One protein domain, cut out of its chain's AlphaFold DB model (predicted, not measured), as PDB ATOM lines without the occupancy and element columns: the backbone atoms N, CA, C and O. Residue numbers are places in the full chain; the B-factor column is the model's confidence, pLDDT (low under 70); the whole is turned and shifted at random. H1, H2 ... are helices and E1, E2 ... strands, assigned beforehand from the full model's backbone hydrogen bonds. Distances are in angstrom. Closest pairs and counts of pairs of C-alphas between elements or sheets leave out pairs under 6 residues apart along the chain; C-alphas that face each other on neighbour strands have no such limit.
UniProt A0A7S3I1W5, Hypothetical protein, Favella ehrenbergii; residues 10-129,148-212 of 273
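Overview. This is residues 10 to 129 and 148 to 212 of the 273 residues of the protein "Hypothetical protein" of Favella ehrenbergii (UniProt A0A7S3I1W5). Amid long loops with little regular structure, helix H2, crossed by H1, grazes one twisted four-strand sheet, E5-E6-E7-E8. H1, H2, then E1 to E8 hold 60 of 185 printed residues, mixed in class. The whole is compact: radius of gyration of the C-alphas 18.6 A, spans 53 by 51 by 40 A.

Along the chain. Find E5, residues 173-178, from C-alpha (-45.036, 28.529, -19.309); E6 is 187-192, E7 198-203, E8 206-211, ending at (-37.410, 34.452, -29.587). H2, 57-72, runs 21.7 A; H1 is 26-33, E1 74-76, E2 80-82, E3 93-95, E4 113-115.

Arrangement. E5 to E8 form a meander, each strand antiparallel to the one before; N 174 and O 191 are 2.9 A apart. E1 and E4 are neighbours; E2 and E3 form a hairpin. H2 touches H1, about perpendicular at 80 degrees; closest C-alphas 63 and 29, 5.2 A. In both, every O i to N i+4 pair is within hydrogen-bond range.

Size, cuts and confidence. Across the cut, residues 130-147, C-alphas 129 and 148 are 15.4 A apart. H1 to H2 and E3 to E4 are long links. Residues 160-169 and 183 have pLDDT under 70.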
ATOM      1  N   ALA A  10     -24.805  37.488 -36.011       95.25
ATOM      2  CA  ALA A  10     -25.696  38.623 -35.818       95.25
ATOM      3  C   ALA A  10     -25.645  39.557 -37.034       95.25
ATOM      4  O   ALA A  10     -24.588  39.751 -37.639       95.25
ATOM      5  N   ALA A  11     -26.792  40.132 -37.382       94.75
ATOM      6  CA  ALA A  11     -26.935  41.161 -38.403       94.75
ATOM      7  C   ALA A  11     -28.081  42.100 -38.003       94.75
ATOM      8  O   ALA A  11     -29.070  41.644 -37.428       94.75
ATOM      9  N   SER A  12     -27.948  43.394 -38.303       92.31
ATOM     10  CA  SER A  12     -28.994  44.392 -38.033       92.31
ATOM     11  C   SER A  12     -30.186  44.253 -38.982       92.31
ATOM     12  O   SER A  12     -31.323  44.449 -38.569       92.31
ATOM     13  N   ASP A  13     -29.926  43.845 -40.228       92.25
ATOM     14  CA  ASP A  13     -30.940  43.625 -41.259       92.25
ATOM     15  C   ASP A  13     -30.714  42.283 -41.962       92.25
ATOM     16  O   ASP A  13     -29.564  41.843 -42.081       92.25
ATOM     17  N   PRO A  14     -31.763  41.661 -42.531       90.31
ATOM     18  CA  PRO A  14     -31.638  40.405 -43.276       90.31
ATOM     19  C   PRO A  14     -30.702  40.472 -44.494       90.31
ATOM     20  O   PRO A  14     -30.185  39.446 -44.927       90.31
ATOM     21  N   SER A  15     -30.502  41.664 -45.064       92.69
ATOM     22  CA  SER A  15     -29.613  41.906 -46.209       92.69
ATOM     23  C   SER A  15     -28.198  42.338 -45.814       92.69
ATOM     24  O   SER A  15     -27.332  42.459 -46.680       92.69
ATOM     25  N   SER A  16     -27.969  42.627 -44.534       91.94
ATOM     26  CA  SER A  16     -26.698  43.144 -44.033       91.94
ATOM     27  C   SER A  16     -25.676  42.024 -43.837       91.94
ATOM     28  O   SER A  16     -25.997  40.834 -43.810       91.94
ATOM     29  N   LYS A  17     -24.397  42.395 -43.714       93.88
ATOM     30  CA  LYS A  17     -23.326  41.423 -43.485       93.88
ATOM     31  C   LYS A  17     -23.487  40.782 -42.108       93.88
ATOM     32  O   LYS A  17     -23.529  41.475 -41.096       93.88
ATOM     33  N   PHE A  18     -23.484  39.456 -42.082       95.00
ATOM     34  CA  PHE A  18     -23.477  38.683 -40.849       95.00
ATOM     35  C   PHE A  18     -22.106  38.754 -40.170       95.00
ATOM     36  O   PHE A  18     -21.072  38.478 -40.785       95.00
ATOM     37  N   VAL A  19     -22.105  39.107 -38.887       95.94
ATOM     38  CA  VAL A  19     -20.923  39.134 -38.024       95.94
ATOM     39  C   VAL A  19     -20.977  37.922 -37.103       95.94
ATOM     40  O   VAL A  19     -21.981  37.689 -36.433       95.94
ATOM     41  N   ARG A  20     -19.903  37.129 -37.079       96.25
ATOM     42  CA  ARG A  20     -19.775  35.995 -36.157       96.25
ATOM     43  C   ARG A  20     -19.638  36.519 -34.727       96.25
ATOM     44  O   ARG A  20     -18.782  37.362 -34.469       96.25
ATOM     45  N   LEU A  21     -20.447  35.992 -33.814       96.62
ATOM     46  CA  LEU A  21     -20.320  36.257 -32.385       96.62
ATOM     47  C   LEU A  21     -19.193  35.409 -31.770       96.62
ATOM     48  O   LEU A  21     -18.926  34.307 -32.265       96.62
ATOM     49  N   PRO A  22     -18.536  35.904 -30.707       95.94
ATOM     50  CA  PRO A  22     -17.527  35.142 -29.980       95.94
ATOM     51  C   PRO A  22     -18.139  33.921 -29.277       95.94
ATOM     52  O   PRO A  22     -19.361  33.783 -29.170       95.94
ATOM     53  N   ASP A  23     -17.282  33.021 -28.806       95.38
ATOM     54  CA  ASP A  23     -17.710  31.898 -27.973       95.38
ATOM     55  C   ASP A  23     -17.981  32.388 -26.544       95.38
ATOM     56  O   ASP A  23     -17.368  33.344 -26.073       95.38
ATOM     57  N   VAL A  24     -18.938  31.762 -25.857       94.56
ATOM     58  CA  VAL A  24     -19.344  32.205 -24.520       94.56
ATOM     59  C   VAL A  24     -18.391  31.668 -23.456       94.56
ATOM     60  O   VAL A  24     -18.049  30.483 -23.467       94.56
ATOM     61  N   LEU A  25     -18.006  32.534 -22.518       93.62
ATOM     62  CA  LEU A  25     -17.220  32.178 -21.338       93.62
ATOM     63  C   LEU A  25     -18.131  32.100 -20.102       93.62
ATOM     64  O   LEU A  25     -19.062  32.905 -19.998       93.62
ATOM     65  N   PRO A  26     -17.861  31.208 -19.133       92.06
ATOM     66  CA  PRO A  26     -18.670  31.114 -17.915       92.06
ATOM     67  C   PRO A  26     -18.773  32.452 -17.171       92.06
ATOM     68  O   PRO A  26     -19.867  32.883 -16.818       92.06
ATOM     69  N   GLU A  27     -17.661  33.184 -17.061       93.38
ATOM     70  CA  GLU A  27     -17.596  34.512 -16.432       93.38
ATOM     71  C   GLU A  27     -18.571  35.519 -17.059       93.38
ATOM     72  O   GLU A  27     -19.253  36.262 -16.350       93.38
ATOM     73  N   THR A  28     -18.694  35.512 -18.393       93.94
ATOM     74  CA  THR A  28     -19.624  36.398 -19.112       93.94
ATOM     75  C   THR A  28     -21.081  36.062 -18.801       93.94
ATOM     76  O   THR A  28     -21.902  36.965 -18.668       93.94
ATOM     77  N   ILE A  29     -21.415  34.783 -18.608       94.12
ATOM     78  CA  ILE A  29     -22.771  34.355 -18.244       94.12
ATOM     79  C   ILE A  29     -23.091  34.771 -16.811       94.12
ATOM     80  O   ILE A  29     -24.141  35.368 -16.571       94.12
ATOM     81  N   VAL A  30     -22.169  34.525 -15.876       93.12
ATOM     82  CA  VAL A  30     -22.334  34.910 -14.467       93.12
ATOM     83  C   VAL A  30     -22.515  36.421 -14.338       93.12
ATOM     84  O   VAL A  30     -23.424  36.883 -13.645       93.12
ATOM     85  N   ALA A  31     -21.695  37.207 -15.038       92.94
ATOM     86  CA  ALA A  31     -21.834  38.658 -15.067       92.94
ATOM     87  C   ALA A  31     -23.164  39.093 -15.709       92.94
ATOM     88  O   ALA A  31     -23.834  39.979 -15.179       92.94
ATOM     89  N   ALA A  32     -23.594  38.441 -16.797       92.38
ATOM     90  CA  ALA A  32     -24.863  38.732 -17.467       92.38
ATOM     91  C   ALA A  32     -26.096  38.465 -16.582       92.38
ATOM     92  O   ALA A  32     -27.108  39.153 -16.724       92.38
ATOM     93  N   CYS A  33     -26.032  37.502 -15.658       89.56
ATOM     94  CA  CYS A  33     -27.100  37.244 -14.686       89.56
ATOM     95  C   CYS A  33     -27.248  38.368 -13.646       89.56
ATOM     96  O   CYS A  33     -28.347  38.594 -13.146       89.56
ATOM     97  N   LYS A  34     -26.167  39.100 -13.349       90.00
ATOM     98  CA  LYS A  34     -26.139  40.170 -12.336       90.00
ATOM     99  C   LYS A  34     -26.512  41.549 -12.887       90.00
ATOM    100  O   LYS A  34     -26.617  42.503 -12.121       90.00
ATOM    101  N   ILE A  35     -26.707  41.679 -14.200       90.81
ATOM    102  CA  ILE A  35     -26.958  42.965 -14.860       90.81
ATOM    103  C   ILE A  35     -28.217  42.919 -15.727       90.81
ATOM    104  O   ILE A  35     -28.522  41.922 -16.377       90.81
ATOM    105  N   LYS A  36     -28.928  44.048 -15.796       90.19
ATOM    106  CA  LYS A  36     -30.084  44.239 -16.679       90.19
ATOM    107  C   LYS A  36     -29.854  45.468 -17.554       90.19
ATOM    108  O   LYS A  36     -29.844  46.595 -17.053       90.19
ATOM    109  N   LYS A  37     -29.602  45.253 -18.848       90.25
ATOM    110  CA  LYS A  37     -29.276  46.310 -19.815       90.25
ATOM    111  C   LYS A  37     -30.020  46.095 -21.128       90.25
ATOM    112  O   LYS A  37     -30.243  44.961 -21.536       90.25
ATOM    113  N   TYR A  38     -30.394  47.197 -21.769       92.12
ATOM    114  CA  TYR A  38     -30.865  47.183 -23.150       92.12
ATOM    115  C   TYR A  38     -29.673  47.208 -24.105       92.12
ATOM    116  O   TYR A  38     -28.655  47.834 -23.808       92.12
ATOM    117  N   PHE A  39     -29.828  46.540 -25.244       94.00
ATOM    118  CA  PHE A  39     -28.854  46.554 -26.328       94.00
ATOM    119  C   PHE A  39     -28.858  47.907 -27.041       94.00
ATOM    120  O   PHE A  39     -29.916  48.510 -27.233       94.00
ATOM    121  N   THR A  40     -27.676  48.376 -27.430       93.75
ATOM    122  CA  THR A  40     -27.512  49.602 -28.220       93.75
ATOM    123  C   THR A  40     -27.602  49.329 -29.719       93.75
ATOM    124  O   THR A  40     -27.906  50.241 -30.487       93.75
ATOM    125  N   GLY A  41     -27.372  48.079 -30.135       92.38
ATOM    126  CA  GLY A  41     -27.313  47.674 -31.540       92.38
ATOM    127  C   GLY A  41     -25.911  47.775 -32.145       92.38
ATOM    128  O   GLY A  41     -25.728  47.387 -33.299       92.38
ATOM    129  N   ASP A  42     -24.921  48.240 -31.379       93.88
ATOM    130  CA  ASP A  42     -23.510  48.228 -31.759       93.88
ATOM    131  C   ASP A  42     -22.762  47.129 -30.995       93.88
ATOM    132  O   ASP A  42     -22.556  47.206 -29.786       93.88
ATOM    133  N   LEU A  43     -22.295  46.113 -31.724       93.81
ATOM    134  CA  LEU A  43     -21.548  44.981 -31.169       93.81
ATOM    135  C   LEU A  43     -20.231  45.395 -30.487       93.81
ATOM    136  O   LEU A  43     -19.730  44.662 -29.630       93.81
ATOM    137  N   ALA A  44     -19.657  46.543 -30.858       94.56
ATOM    138  CA  ALA A  44     -18.418  47.052 -30.280       94.56
ATOM    139  C   ALA A  44     -18.635  47.928 -29.034       94.56
ATOM    140  O   ALA A  44     -17.650  48.283 -28.375       94.56
ATOM    141  N   ALA A  45     -19.884  48.261 -28.694       94.81
ATOM    142  CA  ALA A  45     -20.192  49.137 -27.574       94.81
ATOM    143  C   ALA A  45     -19.803  48.505 -26.221       94.81
ATOM    144  O   ALA A  45     -19.940  47.293 -26.023       94.81
ATOM    145  N   PRO A  46     -19.311  49.306 -25.257       94.12
ATOM    146  CA  PRO A  46     -19.023  48.822 -23.913       94.12
ATOM    147  C   PRO A  46     -20.311  48.644 -23.100       94.12
ATOM    148  O   PRO A  46     -21.171  49.530 -23.057       94.12
ATOM    149  N   VAL A  47     -20.408  47.538 -22.362       93.69
ATOM    150  CA  VAL A  47     -21.550  47.256 -21.483       93.69
ATOM    151  C   VAL A  47     -21.353  47.972 -20.148       93.69
ATOM    152  O   VAL A  47     -20.662  47.501 -19.246       93.69
ATOM    153  N   LYS A  48     -21.961  49.153 -20.015       89.94
ATOM    154  CA  LYS A  48     -21.860  49.983 -18.803       89.94
ATOM    155  C   LYS A  48     -22.774  49.449 -17.700       89.94
ATOM    156  O   LYS A  48     -23.962  49.788 -17.666       89.94
ATOM    157  N   ALA A  49     -22.240  48.639 -16.792       87.75
ATOM    158  CA  ALA A  49     -22.970  48.076 -15.658       87.75
ATOM    159  C   ALA A  49     -22.079  47.928 -14.414       87.75
ATOM    160  O   ALA A  49     -20.854  47.933 -14.517       87.75
ATOM    161  N   TYR A  50     -22.725  47.798 -13.255       86.69
ATOM    162  CA  TYR A  50     -22.108  47.318 -12.026       86.69
ATOM    163  C   TYR A  50     -22.903  46.084 -11.561       86.69
ATOM    164  O   TYR A  50     -24.129  46.204 -11.446       86.69
ATOM    165  N   PRO A  51     -22.266  44.920 -11.333       89.62
ATOM    166  CA  PRO A  51     -20.838  44.618 -11.503       89.62
ATOM    167  C   PRO A  51     -20.346  44.794 -12.947       89.62
ATOM    168  O   PRO A  51     -21.140  44.775 -13.891       89.62
ATOM    169  N   THR A  52     -19.042  45.016 -13.120       91.06
ATOM    170  CA  THR A  52     -18.444  45.239 -14.443       91.06
ATOM    171  C   THR A  52     -18.581  43.997 -15.309       91.06
ATOM    172  O   THR A  52     -18.237  42.895 -14.883       91.06
ATOM    173  N   PHE A  53     -19.062  44.173 -16.536       94.25
ATOM    174  CA  PHE A  53     -19.198  43.075 -17.483       94.25
ATOM    175  C   PHE A  53     -17.855  42.800 -18.190       94.25
ATOM    176  O   PHE A  53     -17.281  43.737 -18.754       94.25
ATOM    177  N   PRO A  54     -17.346  41.554 -18.184       92.25
ATOM    178  CA  PRO A  54     -16.072  41.199 -18.803       92.25
ATOM    179  C   PRO A  54     -16.242  41.018 -20.320       92.25
ATOM    180  O   PRO A  54     -16.265  39.902 -20.827       92.25
ATOM    181  N   GLY A  55     -16.417  42.117 -21.055       93.56
ATOM    182  CA  GLY A  55     -16.560  42.079 -22.512       93.56
ATOM    183  C   GLY A  55     -17.266  43.293 -23.110       93.56
ATOM    184  O   GLY A  55     -17.539  44.291 -22.437       93.56
ATOM    185  N   LYS A  56     -17.564  43.198 -24.406       95.38
ATOM    186  CA  LYS A  56     -18.344  44.191 -25.161       95.38
ATOM    187  C   LYS A  56     -19.788  43.719 -25.340       95.38
ATOM    188  O   LYS A  56     -20.184  42.656 -24.864       95.38
ATOM    189  N   GLU A  57     -20.593  44.505 -26.045       95.69
ATOM    190  CA  GLU A  57     -21.987  44.161 -26.332       95.69
ATOM    191  C   GLU A  57     -22.122  42.846 -27.120       95.69
ATOM    192  O   GLU A  57     -23.064  42.097 -26.877       95.69
ATOM    193  N   ALA A  58     -21.156  42.504 -27.984       96.31
ATOM    194  CA  ALA A  58     -21.113  41.203 -28.659       96.31
ATOM    195  C   ALA A  58     -21.080  40.015 -27.679       96.31
ATOM    196  O   ALA A  58     -21.816  39.043 -27.863       96.31
ATOM    197  N   ASP A  59     -20.262  40.107 -26.629       96.25
ATOM    198  CA  ASP A  59     -20.139  39.074 -25.597       96.25
ATOM    199  C   ASP A  59     -21.408  39.015 -24.735       96.25
ATOM    200  O   ASP A  59     -21.896  37.933 -24.409       96.25
ATOM    201  N   TYR A  60     -22.008  40.173 -24.427       95.94
ATOM    202  CA  TYR A  60     -23.277  40.232 -23.695       95.94
ATOM    203  C   TYR A  60     -24.429  39.630 -24.498       95.94
ATOM    204  O   TYR A  60     -25.189  38.816 -23.975       95.94
ATOM    205  N   LEU A  61     -24.527  39.952 -25.788       96.19
ATOM    206  CA  LEU A  61     -25.510  39.358 -26.690       96.19
ATOM    207  C   LEU A  61     -25.332  37.840 -26.760       96.19
ATOM    208  O   LEU A  61     -26.302  37.092 -26.634       96.19
ATOM    209  N   ARG A  62     -24.090  37.370 -26.903       96.50
ATOM    210  CA  ARG A  62     -23.771  35.941 -26.922       96.50
ATOM    211  C   ARG A  62     -24.160  35.237 -25.618       96.50
ATOM    212  O   ARG A  62     -24.685  34.119 -25.684       96.50
ATOM    213  N   ALA A  63     -23.917  35.866 -24.468       95.56
ATOM    214  CA  ALA A  63     -24.299  35.352 -23.155       95.56
ATOM    215  C   ALA A  63     -25.828  35.281 -22.995       95.56
ATOM    216  O   ALA A  63     -26.351  34.252 -22.562       95.56
ATOM    217  N   GLN A  64     -26.564  36.312 -23.429       95.19
ATOM    218  CA  GLN A  64     -28.030  36.293 -23.406       95.19
ATOM    219  C   GLN A  64     -28.604  35.227 -24.341       95.19
ATOM    220  O   GLN A  64     -29.526  34.515 -23.950       95.19
ATOM    221  N   ILE A  65     -28.024  35.041 -25.532       95.94
ATOM    222  CA  ILE A  65     -28.403  33.945 -26.431       95.94
ATOM    223  C   ILE A  65     -28.187  32.593 -25.745       95.94
ATOM    224  O   ILE A  65     -29.093  31.771 -25.781       95.94
ATOM    225  N   ALA A  66     -27.044  32.355 -25.088       95.12
ATOM    226  CA  ALA A  66     -26.809  31.100 -24.364       95.12
ATOM    227  C   ALA A  66     -27.888  30.838 -23.302       95.12
ATOM    228  O   ALA A  66     -28.454  29.747 -23.270       95.12
ATOM    229  N   ARG A  67     -28.212  31.845 -22.484       94.12
ATOM    230  CA  ARG A  67     -29.223  31.742 -21.420       94.12
ATOM    231  C   ARG A  67     -30.624  31.478 -21.967       94.12
ATOM    232  O   ARG A  67     -31.276  30.528 -21.547       94.12
ATOM    233  N   ILE A  68     -31.070  32.281 -22.937       95.38
ATOM    234  CA  ILE A  68     -32.388  32.123 -23.568       95.38
ATOM    235  C   ILE A  68     -32.474  30.755 -24.234       95.38
ATOM    236  O   ILE A  68     -33.457  30.037 -24.075       95.38
ATOM    237  N   ALA A  69     -31.443  30.374 -24.978       94.56
ATOM    238  CA  ALA A  69     -31.476  29.171 -25.784       94.56
ATOM    239  C   ALA A  69     -31.367  27.889 -24.936       94.56
ATOM    240  O   ALA A  69     -31.841  26.844 -25.379       94.56
ATOM    241  N   ALA A  70     -30.773  27.956 -23.742       93.00
ATOM    242  CA  ALA A  70     -30.827  26.882 -22.754       93.00
ATOM    243  C   ALA A  70     -32.211  26.778 -22.092       93.00
ATOM    244  O   ALA A  70     -32.716  25.678 -21.930       93.00
ATOM    245  N   ALA A  71     -32.848  27.913 -21.787       92.56
ATOM    246  CA  ALA A  71     -34.108  27.954 -21.043       92.56
ATOM    247  C   ALA A  71     -35.388  27.845 -21.896       92.56
ATOM    248  O   ALA A  71     -36.469  27.714 -21.335       92.56
ATOM    249  N   THR A  72     -35.317  28.016 -23.223       94.44
ATOM    250  CA  THR A  72     -36.531  28.193 -24.055       94.44
ATOM    251  C   THR A  72     -36.578  27.368 -25.336       94.44
ATOM    252  O   THR A  72     -37.559  27.441 -26.077       94.44
ATOM    253  N   VAL A  73     -35.542  26.583 -25.641       94.94
ATOM    254  CA  VAL A  73     -35.585  25.698 -26.812       94.94
ATOM    255  C   VAL A  73     -36.286  24.409 -26.432       94.94
ATOM    256  O   VAL A  73     -35.673  23.492 -25.888       94.94
ATOM    257  N   LEU A  74     -37.577  24.362 -26.754       94.69
ATOM    258  CA  LEU A  74     -38.447  23.242 -26.443       94.69
ATOM    259  C   LEU A  74     -38.624  22.299 -27.628       94.69
ATOM    260  O   LEU A  74     -38.591  22.697 -28.799       94.69
ATOM    261  N   VAL A  75     -38.871  21.037 -27.307       94.12
ATOM    262  CA  VAL A  75     -39.242  19.994 -28.259       94.12
ATOM    263  C   VAL A  75     -40.376  19.144 -27.679       94.12
ATOM    264  O   VAL A  75     -40.525  19.075 -26.460       94.12
ATOM    265  N   PRO A  76     -41.199  18.498 -28.526       93.19
ATOM    266  CA  PRO A  76     -42.152  17.502 -28.051       93.19
ATOM    267  C   PRO A  76     -41.436  16.372 -27.308       93.19
ATOM    268  O   PRO A  76     -40.433  15.847 -27.808       93.19
ATOM    269  N   ALA A  77     -41.977  15.982 -26.157       91.50
ATOM    270  CA  ALA A  77     -41.472  14.857 -25.382       91.50
ATOM    271  C   ALA A  77     -41.472  13.571 -26.229       91.50
ATOM    272  O   ALA A  77     -42.408  13.314 -26.987       91.50
ATOM    273  N   GLY A  78     -40.401  12.779 -26.126       88.75
ATOM    274  CA  GLY A  78     -40.223  11.540 -26.894       88.75
ATOM    275  C   GLY A  78     -39.734  11.726 -28.335       88.75
ATOM    276  O   GLY A  78     -39.573  10.743 -29.047       88.75
ATOM    277  N   LYS A  79     -39.469  12.958 -28.797       88.62
ATOM    278  CA  LYS A  79     -38.905  13.192 -30.143       88.62
ATOM    279  C   LYS A  79     -37.394  12.956 -30.228       88.62
ATOM    280  O   LYS A  79     -36.871  12.652 -31.301       88.62
ATOM    281  N   PHE A  80     -36.699  13.148 -29.115       91.12
ATOM    282  CA  PHE A  80     -35.263  12.936 -28.987       91.12
ATOM    283  C   PHE A  80     -34.999  12.018 -27.800       91.12
ATOM    284  O   PHE A  80     -35.746  12.053 -26.823       91.12
ATOM    285  N   ALA A  81     -33.932  11.235 -27.894       89.62
ATOM    286  CA  ALA A  81     -33.427  10.389 -26.822       89.62
ATOM    287  C   ALA A  81     -31.900  10.459 -26.787       89.62
ATOM    288  O   ALA A  81     -31.267  10.908 -27.747       89.62
ATOM    289  N   PHE A  82     -31.314  10.041 -25.670       87.06
ATOM    290  CA  PHE A  82     -29.874   9.843 -25.594       87.06
ATOM    291  C   PHE A  82     -29.485   8.630 -26.434       87.06
ATOM    292  O   PHE A  82     -30.159   7.604 -26.400       87.06
ATOM    293  N   ASP A  83     -28.406   8.770 -27.190       86.81
ATOM    294  CA  ASP A  83     -27.813   7.672 -27.936       86.81
ATOM    295  C   ASP A  83     -27.121   6.720 -26.961       86.81
ATOM    296  O   ASP A  83     -26.044   7.019 -26.441       86.81
ATOM    297  N   GLU A  84     -27.771   5.599 -26.651       83.62
ATOM    298  CA  GLU A  84     -27.216   4.614 -25.728       83.62
ATOM    299  C   GLU A  84     -26.010   3.868 -26.306       83.62
ATOM    300  O   GLU A  84     -25.202   3.383 -25.513       83.62
ATOM    301  N   GLU A  85     -25.877   3.829 -27.636       81.25
ATOM    302  CA  GLU A  85     -24.809   3.136 -28.364       81.25
ATOM    303  C   GLU A  85     -23.526   3.972 -28.467       81.25
ATOM    304  O   GLU A  85     -22.446   3.434 -28.711       81.25
ATOM    305  N   ALA A  86     -23.611   5.287 -28.255       80.88
ATOM    306  CA  ALA A  86     -22.450   6.162 -28.274       80.88
ATOM    307  C   ALA A  86     -21.551   5.949 -27.041       80.88
ATOM    308  O   ALA A  86     -21.972   6.139 -25.899       80.88
ATOM    309  N   GLU A  87     -20.267   5.669 -27.279       75.94
ATOM    310  CA  GLU A  87     -19.234   5.523 -26.235       75.94
ATOM    311  C   GLU A  87     -18.785   6.862 -25.612       75.94
ATOM    312  O   GLU A  87     -17.899   6.902 -24.763       75.94
ATOM    313  N   THR A  88     -19.358   7.991 -26.038       73.69
ATOM    314  CA  THR A  88     -18.979   9.318 -25.539       73.69
ATOM    315  C   THR A  88     -19.753   9.686 -24.276       73.69
ATOM    316  O   THR A  88     -20.983   9.696 -24.292       73.69
ATOM    317  N   GLU A  89     -19.051  10.111 -23.227       70.06
ATOM    318  CA  GLU A  89     -19.648  10.768 -22.061       70.06
ATOM    319  C   GLU A  89     -19.467  12.296 -22.168       70.06
ATOM    320  O   GLU A  89     -18.331  12.769 -22.253       70.06
ATOM    321  N   PRO A  90     -20.541  13.109 -22.184       71.06
ATOM    322  CA  PRO A  90     -21.962  12.754 -22.125       71.06
ATOM    323  C   PRO A  90     -22.532  12.270 -23.471       71.06
ATOM    324  O   PRO A  90     -22.186  12.804 -24.529       71.06
ATOM    325  N   LYS A  91     -23.486  11.329 -23.412       79.50
ATOM    326  CA  LYS A  91     -24.148  10.747 -24.591       79.50
ATOM    327  C   LYS A  91     -24.831  11.824 -25.454       79.50
ATOM    328  O   LYS A  91     -25.493  12.720 -24.912       79.50
ATOM    329  N   PRO A  92     -24.686  11.782 -26.790       82.94
ATOM    330  CA  PRO A  92     -25.321  12.736 -27.683       82.94
ATOM    331  C   PRO A  92     -26.832  12.485 -27.759       82.94
ATOM    332  O   PRO A  92     -27.320  11.391 -27.497       82.94
ATOM    333  N   LEU A  93     -27.582  13.524 -28.127       86.19
ATOM    334  CA  LEU A  93     -29.015  13.408 -28.382       86.19
ATOM    335  C   LEU A  93     -29.256  13.047 -29.845       86.19
ATOM    336  O   LEU A  93     -28.819  13.772 -30.742       86.19
ATOM    337  N   ILE A  94     -30.016  11.981 -30.068       88.94
ATOM    338  CA  ILE A  94     -30.461  11.533 -31.385       88.94
ATOM    339  C   ILE A  94     -31.959  11.748 -31.548       88.94
ATOM    340  O   ILE A  94     -32.735  11.749 -30.592       88.94
ATOM    341  N   LYS A  95     -32.369  11.978 -32.793       88.38
ATOM    342  CA  LYS A  95     -33.778  12.085 -33.154       88.38
ATOM    343  C   LYS A  95     -34.331  10.675 -33.339       88.38
ATOM    344  O   LYS A  95     -33.795   9.928 -34.150       88.38
ATOM    345  N   LEU A  96     -35.420  10.358 -32.650       88.00
ATOM    346  CA  LEU A  96     -36.099   9.075 -32.811       88.00
ATOM    347  C   LEU A  96     -36.868   9.050 -34.140       88.00
ATOM    348  O   LEU A  96     -37.615   9.986 -34.454       88.00
ATOM    349  N   GLU A  97     -36.653   8.001 -34.937       80.62
ATOM    350  CA  GLU A  97     -37.337   7.811 -36.224       80.62
ATOM    351  C   GLU A  97     -38.801   7.395 -36.030       80.62
ATOM    352  O   GLU A  97     -39.671   7.882 -36.752       80.62
ATOM    353  N   ASP A  98     -39.082   6.636 -34.968       82.38
ATOM    354  CA  ASP A  98     -40.415   6.138 -34.599       82.38
ATOM    355  C   ASP A  98     -41.251   7.152 -33.796       82.38
ATOM    356  O   ASP A  98     -42.163   6.797 -33.050       82.38
ATOM    357  N   PHE A  99     -40.940   8.446 -33.906       85.06
ATOM    358  CA  PHE A  99     -41.683   9.475 -33.188       85.06
ATOM    359  C   PHE A  99     -43.106   9.635 -33.745       85.06
ATOM    360  O   PHE A  99     -43.316  10.235 -34.806       85.06
ATOM    361  N   GLU A 100     -44.097   9.190 -32.975       83.94
ATOM    362  CA  GLU A 100     -45.506   9.455 -33.246       83.94
ATOM    363  C   GLU A 100     -45.942  10.798 -32.652       83.94
ATOM    364  O   GLU A 100     -45.826  11.073 -31.454       83.94
ATOM    365  N   ALA A 101     -46.462  11.675 -33.511       83.88
ATOM    366  CA  ALA A 101     -46.939  12.979 -33.082       83.88
ATOM    367  C   ALA A 101     -48.226  12.838 -32.260       83.88
ATOM    368  O   ALA A 101     -49.273  12.478 -32.802       83.88
ATOM    369  N   LYS A 102     -48.160  13.210 -30.978       86.06
ATOM    370  CA  LYS A 102     -49.341  13.297 -30.115       86.06
ATOM    371  C   LYS A 102     -50.402  14.249 -30.697       86.06
ATOM    372  O   LYS A 102     -50.047  15.250 -31.342       86.06
ATOM    373  N   PRO A 103     -51.699  13.992 -30.453       86.94
ATOM    374  CA  PRO A 103     -52.776  14.910 -30.803       86.94
ATOM    375  C   PRO A 103     -52.558  16.318 -30.236       86.94
ATOM    376  O   PRO A 103     -52.023  16.503 -29.144       86.94
ATOM    377  N   ALA A 104     -53.044  17.337 -30.950       84.88
ATOM    378  CA  ALA A 104     -52.869  18.734 -30.541       84.88
ATOM    379  C   ALA A 104     -53.503  19.059 -29.169       84.88
ATOM    380  O   ALA A 104     -53.066  19.990 -28.503       84.88
ATOM    381  N   ALA A 105     -54.514  18.296 -28.740       86.25
ATOM    382  CA  ALA A 105     -55.116  18.443 -27.416       86.25
ATOM    383  C   ALA A 105     -54.163  18.006 -26.288       86.25
ATOM    384  O   ALA A 105     -54.040  18.719 -25.302       86.25
ATOM    385  N   GLU A 106     -53.438  16.898 -26.461       87.62
ATOM    386  CA  GLU A 106     -52.469  16.377 -25.478       87.62
ATOM    387  C   GLU A 106     -51.183  17.209 -25.443       87.62
ATOM    388  O   GLU A 106     -50.547  17.382 -24.405       87.62
ATOM    389  N   MET A 107     -50.812  17.801 -26.580       88.38
ATOM    390  CA  MET A 107     -49.701  18.750 -26.649       88.38
ATOM    391  C   MET A 107     -49.973  20.045 -25.864       88.38
ATOM    392  O   MET A 107     -49.049  20.833 -25.679       88.38
ATOM    393  N   ALA A 108     -51.208  20.298 -25.410       89.44
ATOM    394  CA  ALA A 108     -51.520  21.445 -24.555       89.44
ATOM    395  C   ALA A 108     -51.047  21.266 -23.098       89.44
ATOM    396  O   ALA A 108     -51.030  22.239 -22.347       89.44
ATOM    397  N   GLU A 109     -50.656  20.052 -22.708       90.81
ATOM    398  CA  GLU A 109     -50.134  19.735 -21.379       90.81
ATOM    399  C   GLU A 109     -48.639  20.055 -21.275       90.81
ATOM    400  O   GLU A 109     -47.889  19.894 -22.239       90.81
ATOM    401  N   ALA A 110     -48.191  20.487 -20.093       89.31
ATOM    402  CA  ALA A 110     -46.791  20.835 -19.849       89.31
ATOM    403  C   ALA A 110     -45.852  19.629 -20.014       89.31
ATOM    404  O   ALA A 110     -44.802  19.757 -20.636       89.31
ATOM    405  N   ASP A 111     -46.266  18.441 -19.573       90.75
ATOM    406  CA  ASP A 111     -45.460  17.214 -19.657       90.75
ATOM    407  C   ASP A 111     -45.235  16.720 -21.097       90.75
ATOM    408  O   ASP A 111     -44.367  15.886 -21.361       90.75
ATOM    409  N   SER A 112     -45.983  17.254 -22.068       91.56
ATOM    410  CA  SER A 112     -45.776  16.970 -23.490       91.56
ATOM    411  C   SER A 112     -44.603  17.747 -24.106       91.56
ATOM    412  O   SER A 112     -44.278  17.523 -25.276       91.56
ATOM    413  N   TRP A 113     -43.943  18.622 -23.343       93.88
ATOM    414  CA  TRP A 113     -42.797  19.414 -23.785       93.88
ATOM    415  C   TRP A 113     -41.590  19.186 -22.885       93.88
ATOM    416  O   TRP A 113     -41.701  19.138 -21.661       93.88
ATOM    417  N   CYS A 114     -40.414  19.135 -23.500       93.81
ATOM    418  CA  CYS A 114     -39.150  19.089 -22.785       93.81
ATOM    419  C   CYS A 114     -38.130  20.067 -23.367       93.81
ATOM    420  O   CYS A 114     -38.198  20.459 -24.539       93.81
ATOM    421  N   HIS A 115     -37.172  20.466 -22.533       93.88
ATOM    422  CA  HIS A 115     -36.040  21.289 -22.945       93.88
ATOM    423  C   HIS A 115     -35.074  20.461 -23.787       93.88
ATOM    424  O   HIS A 115     -34.642  19.389 -23.383       93.88
ATOM    425  N   LEU A 116     -34.678  20.950 -24.961       91.94
ATOM    426  CA  LEU A 116     -33.686  20.252 -25.791       91.94
ATOM    427  C   LEU A 116     -32.271  20.341 -25.205       91.94
ATOM    428  O   LEU A 116     -31.413  19.509 -25.496       91.94
ATOM    429  N   ARG A 117     -31.997  21.398 -24.439       89.56
ATOM    430  CA  ARG A 117     -30.673  21.703 -23.894       89.56
ATOM    431  C   ARG A 117     -30.656  21.503 -22.384       89.56
ATOM    432  O   ARG A 117     -31.698  21.550 -21.744       89.56
ATOM    433  N   ALA A 118     -29.457  21.297 -21.847       89.12
ATOM    434  CA  ALA A 118     -29.226  21.322 -20.409       89.12
ATOM    435  C   ALA A 118     -29.438  22.737 -19.849       89.12
ATOM    436  O   ALA A 118     -29.222  23.729 -20.559       89.12
ATOM    437  N   GLY A 119     -29.816  22.808 -18.574       87.94
ATOM    438  CA  GLY A 119     -29.900  24.065 -17.838       87.94
ATOM    439  C   GLY A 119     -28.535  24.740 -17.679       87.94
ATOM    440  O   GLY A 119     -27.481  24.124 -17.838       87.94
ATOM    441  N   VAL A 120     -28.552  26.040 -17.379       90.38
ATOM    442  CA  VAL A 120     -27.339  26.801 -17.053       90.38
ATOM    443  C   VAL A 120     -27.242  26.929 -15.539       90.38
ATOM    444  O   VAL A 120     -28.133  27.506 -14.922       90.38
ATOM    445  N   LEU A 121     -26.152  26.425 -14.967       89.25
ATOM    446  CA  LEU A 121     -25.826  26.535 -13.545       89.25
ATOM    447  C   LEU A 121     -25.423  27.970 -13.175       89.25
ATOM    448  O   LEU A 121     -25.017  28.758 -14.041       89.25
ATOM    449  N   LYS A 122     -25.436  28.317 -11.884       86.12
ATOM    450  CA  LYS A 122     -25.001  29.640 -11.399       86.12
ATOM    451  C   LYS A 122     -23.520  29.902 -11.656       86.12
ATOM    452  O   LYS A 122     -23.130  31.063 -11.744       86.12
ATOM    453  N   ILE A 123     -22.718  28.853 -11.861       87.00
ATOM    454  CA  ILE A 123     -21.318  28.950 -12.306       87.00
ATOM    455  C   ILE A 123     -21.170  29.346 -13.790       87.00
ATOM    456  O   ILE A 123     -20.056  29.513 -14.280       87.00
ATOM    457  N   GLY A 124     -22.271  29.482 -14.539       84.94
ATOM    458  CA  GLY A 124     -22.255  29.852 -15.958       84.94
ATOM    459  C   GLY A 124     -21.875  28.706 -16.901       84.94
ATOM    460  O   GLY A 124     -21.487  28.945 -18.045       84.94
ATOM    461  N   ARG A 125     -21.974  27.456 -16.439       87.25
ATOM    462  CA  ARG A 125     -21.711  26.235 -17.217       87.25
ATOM    463  C   ARG A 125     -22.958  25.354 -17.243       87.25
ATOM    464  O   ARG A 125     -23.892  25.582 -16.488       87.25
ATOM    465  N   ALA A 126     -22.972  24.374 -18.141       83.62
ATOM    466  CA  ALA A 126     -24.038  23.372 -18.204       83.62
ATOM    467  C   ALA A 126     -23.776  22.158 -17.293       83.62
ATOM    468  O   ALA A 126     -24.698  21.409 -17.014       83.62
ATOM    469  N   THR A 127     -22.524  21.966 -16.871       84.44
ATOM    470  CA  THR A 127     -22.075  20.878 -15.998       84.44
ATOM    471  C   THR A 127     -21.135  21.452 -14.945       84.44
ATOM    472  O   THR A 127     -20.429  22.441 -15.211       84.44
ATOM    473  N   ASN A 128     -21.101  20.833 -13.773       83.94
ATOM    474  CA  ASN A 128     -20.197  21.190 -12.694       83.94
ATOM    475  C   ASN A 128     -18.729  20.954 -13.089       83.94
ATOM    476  O   ASN A 128     -18.400  20.312 -14.095       83.94
ATOM    477  N   LEU A 129     -17.822  21.562 -12.326       81.88
ATOM    478  CA  LEU A 129     -16.396  21.264 -12.432       81.88
ATOM    479  C   LEU A 129     -16.123  19.884 -11.814       81.88
ATOM    480  O   LEU A 129     -16.736  19.561 -10.800       81.88
ATOM    481  N   PRO A 148     -30.689  18.062 -16.535       85.75
ATOM    482  CA  PRO A 148     -30.285  17.345 -17.731       85.75
ATOM    483  C   PRO A 148     -31.076  17.829 -18.956       85.75
ATOM    484  O   PRO A 148     -32.191  18.347 -18.834       85.75
ATOM    485  N   PRO A 149     -30.539  17.632 -20.173       87.88
ATOM    486  CA  PRO A 149     -31.340  17.752 -21.383       87.88
ATOM    487  C   PRO A 149     -32.573  16.843 -21.313       87.88
ATOM    488  O   PRO A 149     -32.530  15.774 -20.709       87.88
ATOM    489  N   LEU A 150     -33.647  17.240 -21.992       89.50
ATOM    490  CA  LEU A 150     -34.953  16.574 -22.009       89.50
ATOM    491  C   LEU A 150     -35.738  16.640 -20.688       89.50
ATOM    492  O   LEU A 150     -36.761  15.966 -20.569       89.50
ATOM    493  N   ALA A 151     -35.338  17.496 -19.742       90.25
ATOM    494  CA  ALA A 151     -36.162  17.812 -18.578       90.25
ATOM    495  C   ALA A 151     -37.534  18.387 -19.005       90.25
ATOM    496  O   ALA A 151     -37.589  19.210 -19.932       90.25
ATOM    497  N   PRO A 152     -38.645  17.958 -18.377       92.25
ATOM    498  CA  PRO A 152     -39.980  18.441 -18.708       92.25
ATOM    499  C   PRO A 152     -40.176  19.883 -18.230       92.25
ATOM    500  O   PRO A 152     -39.686  20.275 -17.173       92.25
ATOM    501  N   ILE A 153     -40.948  20.675 -18.978       92.19
ATOM    502  CA  ILE A 153     -41.192  22.086 -18.615       92.19
ATOM    503  C   ILE A 153     -42.114  22.251 -17.398       92.19
ATOM    504  O   ILE A 153     -42.252  23.355 -16.878       92.19
ATOM    505  N   SER A 154     -42.777  21.179 -16.959       89.56
ATOM    506  CA  SER A 154     -43.602  21.157 -15.744       89.56
ATOM    507  C   SER A 154     -42.773  21.292 -14.466       89.56
ATOM    508  O   SER A 154     -43.297  21.754 -13.455       89.56
ATOM    509  N   SER A 155     -41.485  20.944 -14.518       87.06
ATOM    510  CA  SER A 155     -40.535  21.114 -13.414       87.06
ATOM    511  C   SER A 155     -39.950  22.531 -13.327       87.06
ATOM    512  O   SER A 155     -39.221  22.826 -12.381       87.06
ATOM    513  N   ASP A 156     -40.247  23.420 -14.281       87.81
ATOM    514  CA  ASP A 156     -39.702  24.779 -14.282       87.81
ATOM    515  C   ASP A 156     -40.294  25.623 -13.144       87.81
ATOM    516  O   ASP A 156     -41.513  25.756 -12.997       87.81
ATOM    517  N   ALA A 157     -39.417  26.288 -12.386       86.56
ATOM    518  CA  ALA A 157     -39.825  27.163 -11.293       86.56
ATOM    519  C   ALA A 157     -40.700  28.336 -11.788       86.56
ATOM    520  O   ALA A 157     -40.332  28.989 -12.782       86.56
ATOM    521  N   PRO A 158     -41.808  28.650 -11.081       84.62
ATOM    522  CA  PRO A 158     -42.718  29.726 -11.452       84.62
ATOM    523  C   PRO A 158     -42.033  31.099 -11.450       84.62
ATOM    524  O   PRO A 158     -40.942  31.301 -10.910       84.62
ATOM    525  N   VAL A 159     -42.687  32.059 -12.094       81.69
ATOM    526  CA  VAL A 159     -42.252  33.453 -12.212       81.69
ATOM    527  C   VAL A 159     -43.159  34.314 -11.339       81.69
ATOM    528  O   VAL A 159     -44.351  34.029 -11.187       81.69
ATOM    529  N   ALA A 160     -42.611  35.380 -10.761       69.94
ATOM    530  CA  ALA A 160     -43.423  36.282  -9.955       69.94
ATOM    531  C   ALA A 160     -44.450  37.015 -10.796       69.94
ATOM    532  O   ALA A 160     -44.211  37.371 -11.953       69.94
ATOM    533  N   ASP A 161     -45.582  37.264 -10.149       62.91
ATOM    534  CA  ASP A 161     -46.644  38.058 -10.719       62.91
ATOM    535  C   ASP A 161     -46.135  39.491 -10.964       62.91
ATOM    536  O   ASP A 161     -45.642  40.141 -10.035       62.91
ATOM    537  N   PRO A 162     -46.236  40.025 -12.195       58.56
ATOM    538  CA  PRO A 162     -46.012  41.445 -12.439       58.56
ATOM    539  C   PRO A 162     -46.995  42.348 -11.667       58.56
ATOM    540  O   PRO A 162     -46.741  43.549 -11.561       58.56
ATOM    541  N   LEU A 163     -48.095  41.800 -11.134       59.88
ATOM    542  CA  LEU A 163     -49.065  42.483 -10.280       59.88
ATOM    543  C   LEU A 163     -49.011  41.919  -8.844       59.88
ATOM    544  O   LEU A 163     -49.564  40.855  -8.571       59.88
ATOM    545  N   PRO A 164     -48.407  42.645  -7.886       55.41
ATOM    546  CA  PRO A 164     -48.204  42.151  -6.521       55.41
ATOM    547  C   PRO A 164     -49.502  41.961  -5.713       55.41
ATOM    548  O   PRO A 164     -49.468  41.350  -4.649       55.41
ATOM    549  N   GLU A 165     -50.645  42.464  -6.192       55.47
ATOM    550  CA  GLU A 165     -51.923  42.418  -5.465       55.47
ATOM    551  C   GLU A 165     -52.681  41.085  -5.603       55.47
ATOM    552  O   GLU A 165     -53.574  40.814  -4.804       55.47
ATOM    553  N   SER A 166     -52.334  40.238  -6.582       57.88
ATOM    554  CA  SER A 166     -53.049  38.975  -6.835       57.88
ATOM    555  C   SER A 166     -52.555  37.810  -5.963       57.88
ATOM    556  O   SER A 166     -53.283  36.845  -5.744       57.88
ATOM    557  N   GLY A 167     -51.323  37.883  -5.439       55.53
ATOM    558  CA  GLY A 167     -50.734  36.834  -4.592       55.53
ATOM    559  C   GLY A 167     -50.552  35.470  -5.279       55.53
ATOM    560  O   GLY A 167     -50.278  34.481  -4.605       55.53
ATOM    561  N   THR A 168     -50.719  35.398  -6.600       60.34
ATOM    562  CA  THR A 168     -50.697  34.158  -7.385       60.34
ATOM    563  C   THR A 168     -49.391  34.014  -8.151       60.34
ATOM    564  O   THR A 168     -49.062  34.854  -8.981       60.34
ATOM    565  N   GLU A 169     -48.654  32.932  -7.914       69.12
ATOM    566  CA  GLU A 169     -47.477  32.585  -8.711       69.12
ATOM    567  C   GLU A 169     -47.882  32.324 -10.169       69.12
ATOM    568  O   GLU A 169     -48.832  31.584 -10.445       69.12
ATOM    569  N   THR A 170     -47.170  32.930 -11.123       81.19
ATOM    570  CA  THR A 170     -47.412  32.658 -12.544       81.19
ATOM    571  C   THR A 170     -46.562  31.467 -12.981       81.19
ATOM    572  O   THR A 170     -45.360  31.448 -12.714       81.19
ATOM    573  N   PRO A 171     -47.126  30.456 -13.667       88.06
ATOM    574  CA  PRO A 171     -46.331  29.330 -14.146       88.06
ATOM    575  C   PRO A 171     -45.264  29.819 -15.131       88.06
ATOM    576  O   PRO A 171     -45.473  30.812 -15.833       88.06
ATOM    577  N   ALA A 172     -44.137  29.113 -15.233       89.38
ATOM    578  CA  ALA A 172     -43.055  29.476 -16.152       89.38
ATOM    579  C   ALA A 172     -43.499  29.507 -17.625       89.38
ATOM    580  O   ALA A 172     -42.967  30.287 -18.423       89.38
ATOM    581  N   TRP A 173     -44.506  28.696 -17.964       93.25
ATOM    582  CA  TRP A 173     -45.036  28.529 -19.309       93.25
ATOM    583  C   TRP A 173     -46.558  28.637 -19.337       93.25
ATOM    584  O   TRP A 173     -47.255  28.136 -18.457       93.25
ATOM    585  N   SER A 174     -47.084  29.253 -20.393       92.75
ATOM    586  CA  SER A 174     -48.497  29.163 -20.765       92.75
ATOM    587  C   SER A 174     -48.628  28.483 -22.121       92.75
ATOM    588  O   SER A 174     -48.013  28.899 -23.103       92.75
ATOM    589  N   ILE A 175     -49.430  27.422 -22.184       94.81
ATOM    590  CA  ILE A 175     -49.611  26.615 -23.391       94.81
ATOM    591  C   ILE A 175     -51.037  26.804 -23.878       94.81
ATOM    592  O   ILE A 175     -51.992  26.739 -23.102       94.81
ATOM    593  N   LYS A 176     -51.195  27.087 -25.170       93.44
ATOM    594  CA  LYS A 176     -52.513  27.314 -25.758       93.44
ATOM    595  C   LYS A 176     -52.637  26.655 -27.121       93.44
ATOM    596  O   LYS A 176     -51.755  26.771 -27.972       93.44
ATOM    597  N   LEU A 177     -53.779  26.006 -27.317       91.75
ATOM    598  CA  LEU A 177     -54.210  25.460 -28.593       91.75
ATOM    599  C   LEU A 177     -54.840  26.567 -29.449       91.75
ATOM    600  O   LEU A 177     -55.760  27.267 -29.019       91.75
ATOM    601  N   TYR A 178     -54.361  26.693 -30.680       90.25
ATOM    602  CA  TYR A 178     -54.858  27.607 -31.697       90.25
ATOM    603  C   TYR A 178     -55.436  26.824 -32.874       90.25
ATOM    604  O   TYR A 178     -54.959  25.747 -33.231       90.25
ATOM    605  N   CYS A 179     -56.463  27.402 -33.499       86.38
ATOM    606  CA  CYS A 179     -57.194  26.803 -34.619       86.38
ATOM    607  C   CYS A 179     -57.712  25.375 -34.332       86.38
ATOM    608  O   CYS A 179     -57.472  24.474 -35.135       86.38
ATOM    609  N   PRO A 180     -58.452  25.137 -33.227       82.44
ATOM    610  CA  PRO A 180     -58.894  23.790 -32.852       82.44
ATOM    611  C   PRO A 180     -59.838  23.150 -33.881       82.44
ATOM    612  O   PRO A 180     -59.930  21.929 -33.950       82.44
ATOM    613  N   GLN A 181     -60.534  23.947 -34.704       81.56
ATOM    614  CA  GLN A 181     -61.404  23.416 -35.761       81.56
ATOM    615  C   GLN A 181     -60.624  22.885 -36.975       81.56
ATOM    616  O   GLN A 181     -61.176  22.139 -37.788       81.56
ATOM    617  N   ALA A 182     -59.351  23.258 -37.127       77.12
ATOM    618  CA  ALA A 182     -58.513  22.771 -38.208       77.12
ATOM    619  C   ALA A 182     -58.010  21.364 -37.858       77.12
ATOM    620  O   ALA A 182     -56.978  21.229 -37.206       77.12
ATOM    621  N   ARG A 183     -58.727  20.326 -38.321       69.75
ATOM    622  CA  ARG A 183     -58.402  18.899 -38.075       69.75
ATOM    623  C   ARG A 183     -56.906  18.592 -38.185       69.75
ATOM    624  O   ARG A 183     -56.332  17.936 -37.331       69.75
ATOM    625  N   ASP A 184     -56.295  19.149 -39.222       72.06
ATOM    626  CA  ASP A 184     -54.948  18.826 -39.673       72.06
ATOM    627  C   ASP A 184     -53.945  19.979 -39.501       72.06
ATOM    628  O   ASP A 184     -52.789  19.861 -39.909       72.06
ATOM    629  N   GLY A 185     -54.387  21.108 -38.950       79.06
ATOM    630  CA  GLY A 185     -53.605  22.345 -38.882       79.06
ATOM    631  C   GLY A 185     -53.650  23.027 -37.523       79.06
ATOM    632  O   GLY A 185     -53.196  24.162 -37.416       79.06
ATOM    633  N   ALA A 186     -54.213  22.372 -36.507       87.88
ATOM    634  CA  ALA A 186     -54.212  22.895 -35.153       87.88
ATOM    635  C   ALA A 186     -52.768  23.096 -34.668       87.88
ATOM    636  O   ALA A 186     -51.904  22.230 -34.843       87.88
ATOM    637  N   VAL A 187     -52.513  24.265 -34.086       91.44
ATOM    638  CA  VAL A 187     -51.181  24.693 -33.655       91.44
ATOM    639  C   VAL A 187     -51.192  24.826 -32.148       91.44
ATOM    640  O   VAL A 187     -52.032  25.537 -31.603       91.44
ATOM    641  N   VAL A 188     -50.244  24.190 -31.470       93.75
ATOM    642  CA  VAL A 188     -50.035  24.427 -30.041       93.75
ATOM    643  C   VAL A 188     -48.841  25.338 -29.870       93.75
ATOM    644  O   VAL A 188     -47.792  25.085 -30.459       93.75
ATOM    645  N   ILE A 189     -49.012  26.405 -29.093       95.06
ATOM    646  CA  ILE A 189     -47.952  27.368 -28.803       95.06
ATOM    647  C   ILE A 189     -47.735  27.405 -27.294       95.06
ATOM    648  O   ILE A 189     -48.661  27.726 -26.547       95.06
ATOM    649  N   ALA A 190     -46.511  27.111 -26.867       95.25
ATOM    650  CA  ALA A 190     -46.011  27.378 -25.530       95.25
ATOM    651  C   ALA A 190     -45.330  28.755 -25.511       95.25
ATOM    652  O   ALA A 190     -44.497  29.070 -26.364       95.25
ATOM    653  N   LYS A 191     -45.711  29.596 -24.553       95.06
ATOM    654  CA  LYS A 191     -45.170  30.938 -24.330       95.06
ATOM    655  C   LYS A 191     -44.446  30.964 -22.989       95.06
ATOM    656  O   LYS A 191     -45.044  30.614 -21.974       95.06
ATOM    657  N   SER A 192     -43.203  31.439 -22.978       94.12
ATOM    658  CA  SER A 192     -42.448  31.613 -21.732       94.12
ATOM    659  C   SER A 192     -42.861  32.898 -21.011       94.12
ATOM    660  O   SER A 192     -42.985  33.963 -21.627       94.12
ATOM    661  N   HIS A 193     -43.047  32.810 -19.696       90.81
ATOM    662  CA  HIS A 193     -43.172  33.968 -18.813       90.81
ATOM    663  C   HIS A 193     -41.818  34.424 -18.270       90.81
ATOM    664  O   HIS A 193     -41.625  35.624 -18.109       90.81
ATOM    665  N   ARG A 194     -40.860  33.504 -18.084       90.88
ATOM    666  CA  ARG A 194     -39.487  33.822 -17.647       90.88
ATOM    667  C   ARG A 194     -38.722  34.608 -18.708       90.88
ATOM    668  O   ARG A 194     -37.985  35.535 -18.391       90.88
ATOM    669  N   TRP A 195     -38.936  34.277 -19.979       93.50
ATOM    670  CA  TRP A 195     -38.368  34.998 -21.116       93.50
ATOM    671  C   TRP A 195     -39.483  35.540 -22.009       93.50
ATOM    672  O   TRP A 195     -39.834  34.913 -23.013       93.50
ATOM    673  N   PRO A 196     -40.044  36.720 -21.676       92.31
ATOM    674  CA  PRO A 196     -41.066  37.347 -22.499       92.31
ATOM    675  C   PRO A 196     -40.562  37.529 -23.933       92.31
ATOM    676  O   PRO A 196     -39.527  38.159 -24.165       92.31
ATOM    677  N   GLY A 197     -41.293  36.949 -24.886       93.31
ATOM    678  CA  GLY A 197     -40.907  36.919 -26.297       93.31
ATOM    679  C   GLY A 197     -40.434  35.557 -26.804       93.31
ATOM    680  O   GLY A 197     -40.275  35.402 -28.013       93.31
ATOM    681  N   ALA A 198     -40.234  34.572 -25.922       96.31
ATOM    682  CA  ALA A 198     -39.967  33.195 -26.322       96.31
ATOM    683  C   ALA A 198     -41.271  32.433 -26.600       96.31
ATOM    684  O   ALA A 198     -42.165  32.367 -25.748       96.31
ATOM    685  N   TYR A 199     -41.344  31.841 -27.787       96.19
ATOM    686  CA  TYR A 199     -42.465  31.047 -28.266       96.19
ATOM    687  C   TYR A 199     -41.969  29.733 -28.864       96.19
ATOM    688  O   TYR A 199     -41.059  29.718 -29.696       96.19
ATOM    689  N   SER A 200     -42.638  28.644 -28.508       95.88
ATOM    690  CA  SER A 200     -42.405  27.314 -29.063       95.88
ATOM    691  C   SER A 200     -43.705  26.804 -29.659       95.88
ATOM    692  O   SER A 200     -44.716  26.734 -28.970       95.88
ATOM    693  N   ALA A 201     -43.704  26.483 -30.948       94.75
ATOM    694  CA  ALA A 201     -44.894  26.052 -31.671       94.75
ATOM    695  C   ALA A 201     -44.736  24.621 -32.180       94.75
ATOM    696  O   ALA A 201     -43.669  24.259 -32.677       94.75
ATOM    697  N   VAL A 202     -45.808  23.828 -32.108       93.25
ATOM    698  CA  VAL A 202     -45.874  22.466 -32.654       93.25
ATOM    699  C   VAL A 202     -47.095  22.306 -33.550       93.25
ATOM    700  O   VAL A 202     -48.209  22.682 -33.184       93.25
ATOM    701  N   VAL A 203     -46.873  21.711 -34.725       91.69
ATOM    702  CA  VAL A 203     -47.902  21.322 -35.696       91.69
ATOM    703  C   VAL A 203     -47.536  19.960 -36.271       91.69
ATOM    704  O   VAL A 203     -46.496  19.828 -36.915       91.69
ATOM    705  N   LYS A 204     -48.382  18.942 -36.066       85.81
ATOM    706  CA  LYS A 204     -48.180  17.584 -36.620       85.81
ATOM    707  C   LYS A 204     -46.753  17.044 -36.400       85.81
ATOM    708  O   LYS A 204     -46.083  16.617 -37.337       85.81
ATOM    709  N   GLY A 205     -46.232  17.173 -35.179       82.69
ATOM    710  CA  GLY A 205     -44.881  16.718 -34.817       82.69
ATOM    711  C   GLY A 205     -43.720  17.577 -35.345       82.69
ATOM    712  O   GLY A 205     -42.570  17.395 -34.926       82.69
ATOM    713  N   LYS A 206     -43.976  18.554 -36.223       89.62
ATOM    714  CA  LYS A 206     -43.009  19.608 -36.559       89.62
ATOM    715  C   LYS A 206     -43.028  20.639 -35.442       89.62
ATOM    716  O   LYS A 206     -44.101  21.034 -35.002       89.62
ATOM    717  N   HIS A 207     -41.852  21.059 -34.991       92.69
ATOM    718  CA  HIS A 207     -41.714  22.081 -33.961       92.69
ATOM    719  C   HIS A 207     -40.857  23.229 -34.481       92.69
ATOM    720  O   HIS A 207     -40.000  23.024 -35.342       92.69
ATOM    721  N   ALA A 208     -41.080  24.420 -33.944       95.25
ATOM    722  CA  ALA A 208     -40.246  25.587 -34.166       95.25
ATOM    723  C   ALA A 208     -40.146  26.387 -32.867       95.25
ATOM    724  O   ALA A 208     -41.124  26.495 -32.130       95.25
ATOM    725  N   ASN A 209     -38.973  26.957 -32.612       96.06
ATOM    726  CA  ASN A 209     -38.716  27.834 -31.476       96.06
ATOM    727  C   ASN A 209     -38.318  29.208 -32.012       96.06
ATOM    728  O   ASN A 209     -37.514  29.298 -32.941       96.06
ATOM    729  N   LEU A 210     -38.880  30.264 -31.436       96.12
ATOM    730  CA  LEU A 210     -38.643  31.642 -31.839       96.12
ATOM    731  C   LEU A 210     -38.534  32.523 -30.599       96.12
ATOM    732  O   LEU A 210     -39.378  32.458 -29.710       96.12
ATOM    733  N   TYR A 211     -37.526  33.390 -30.577       96.88
ATOM    734  CA  TYR A 211     -37.410  34.452 -29.587       96.88
ATOM    735  C   TYR A 211     -37.483  35.816 -30.273       96.88
ATOM    736  O   TYR A 211     -36.698  36.092 -31.179       96.88
ATOM    737  N   VAL A 212     -38.408  36.669 -29.830       96.19
ATOM    738  CA  VAL A 212     -38.519  38.071 -30.254       96.19
ATOM    739  C   VAL A 212     -38.736  38.937 -29.020       96.19
ATOM    740  O   VAL A 212     -39.816  38.930 -28.435       96.19
TER     741      VAL A 212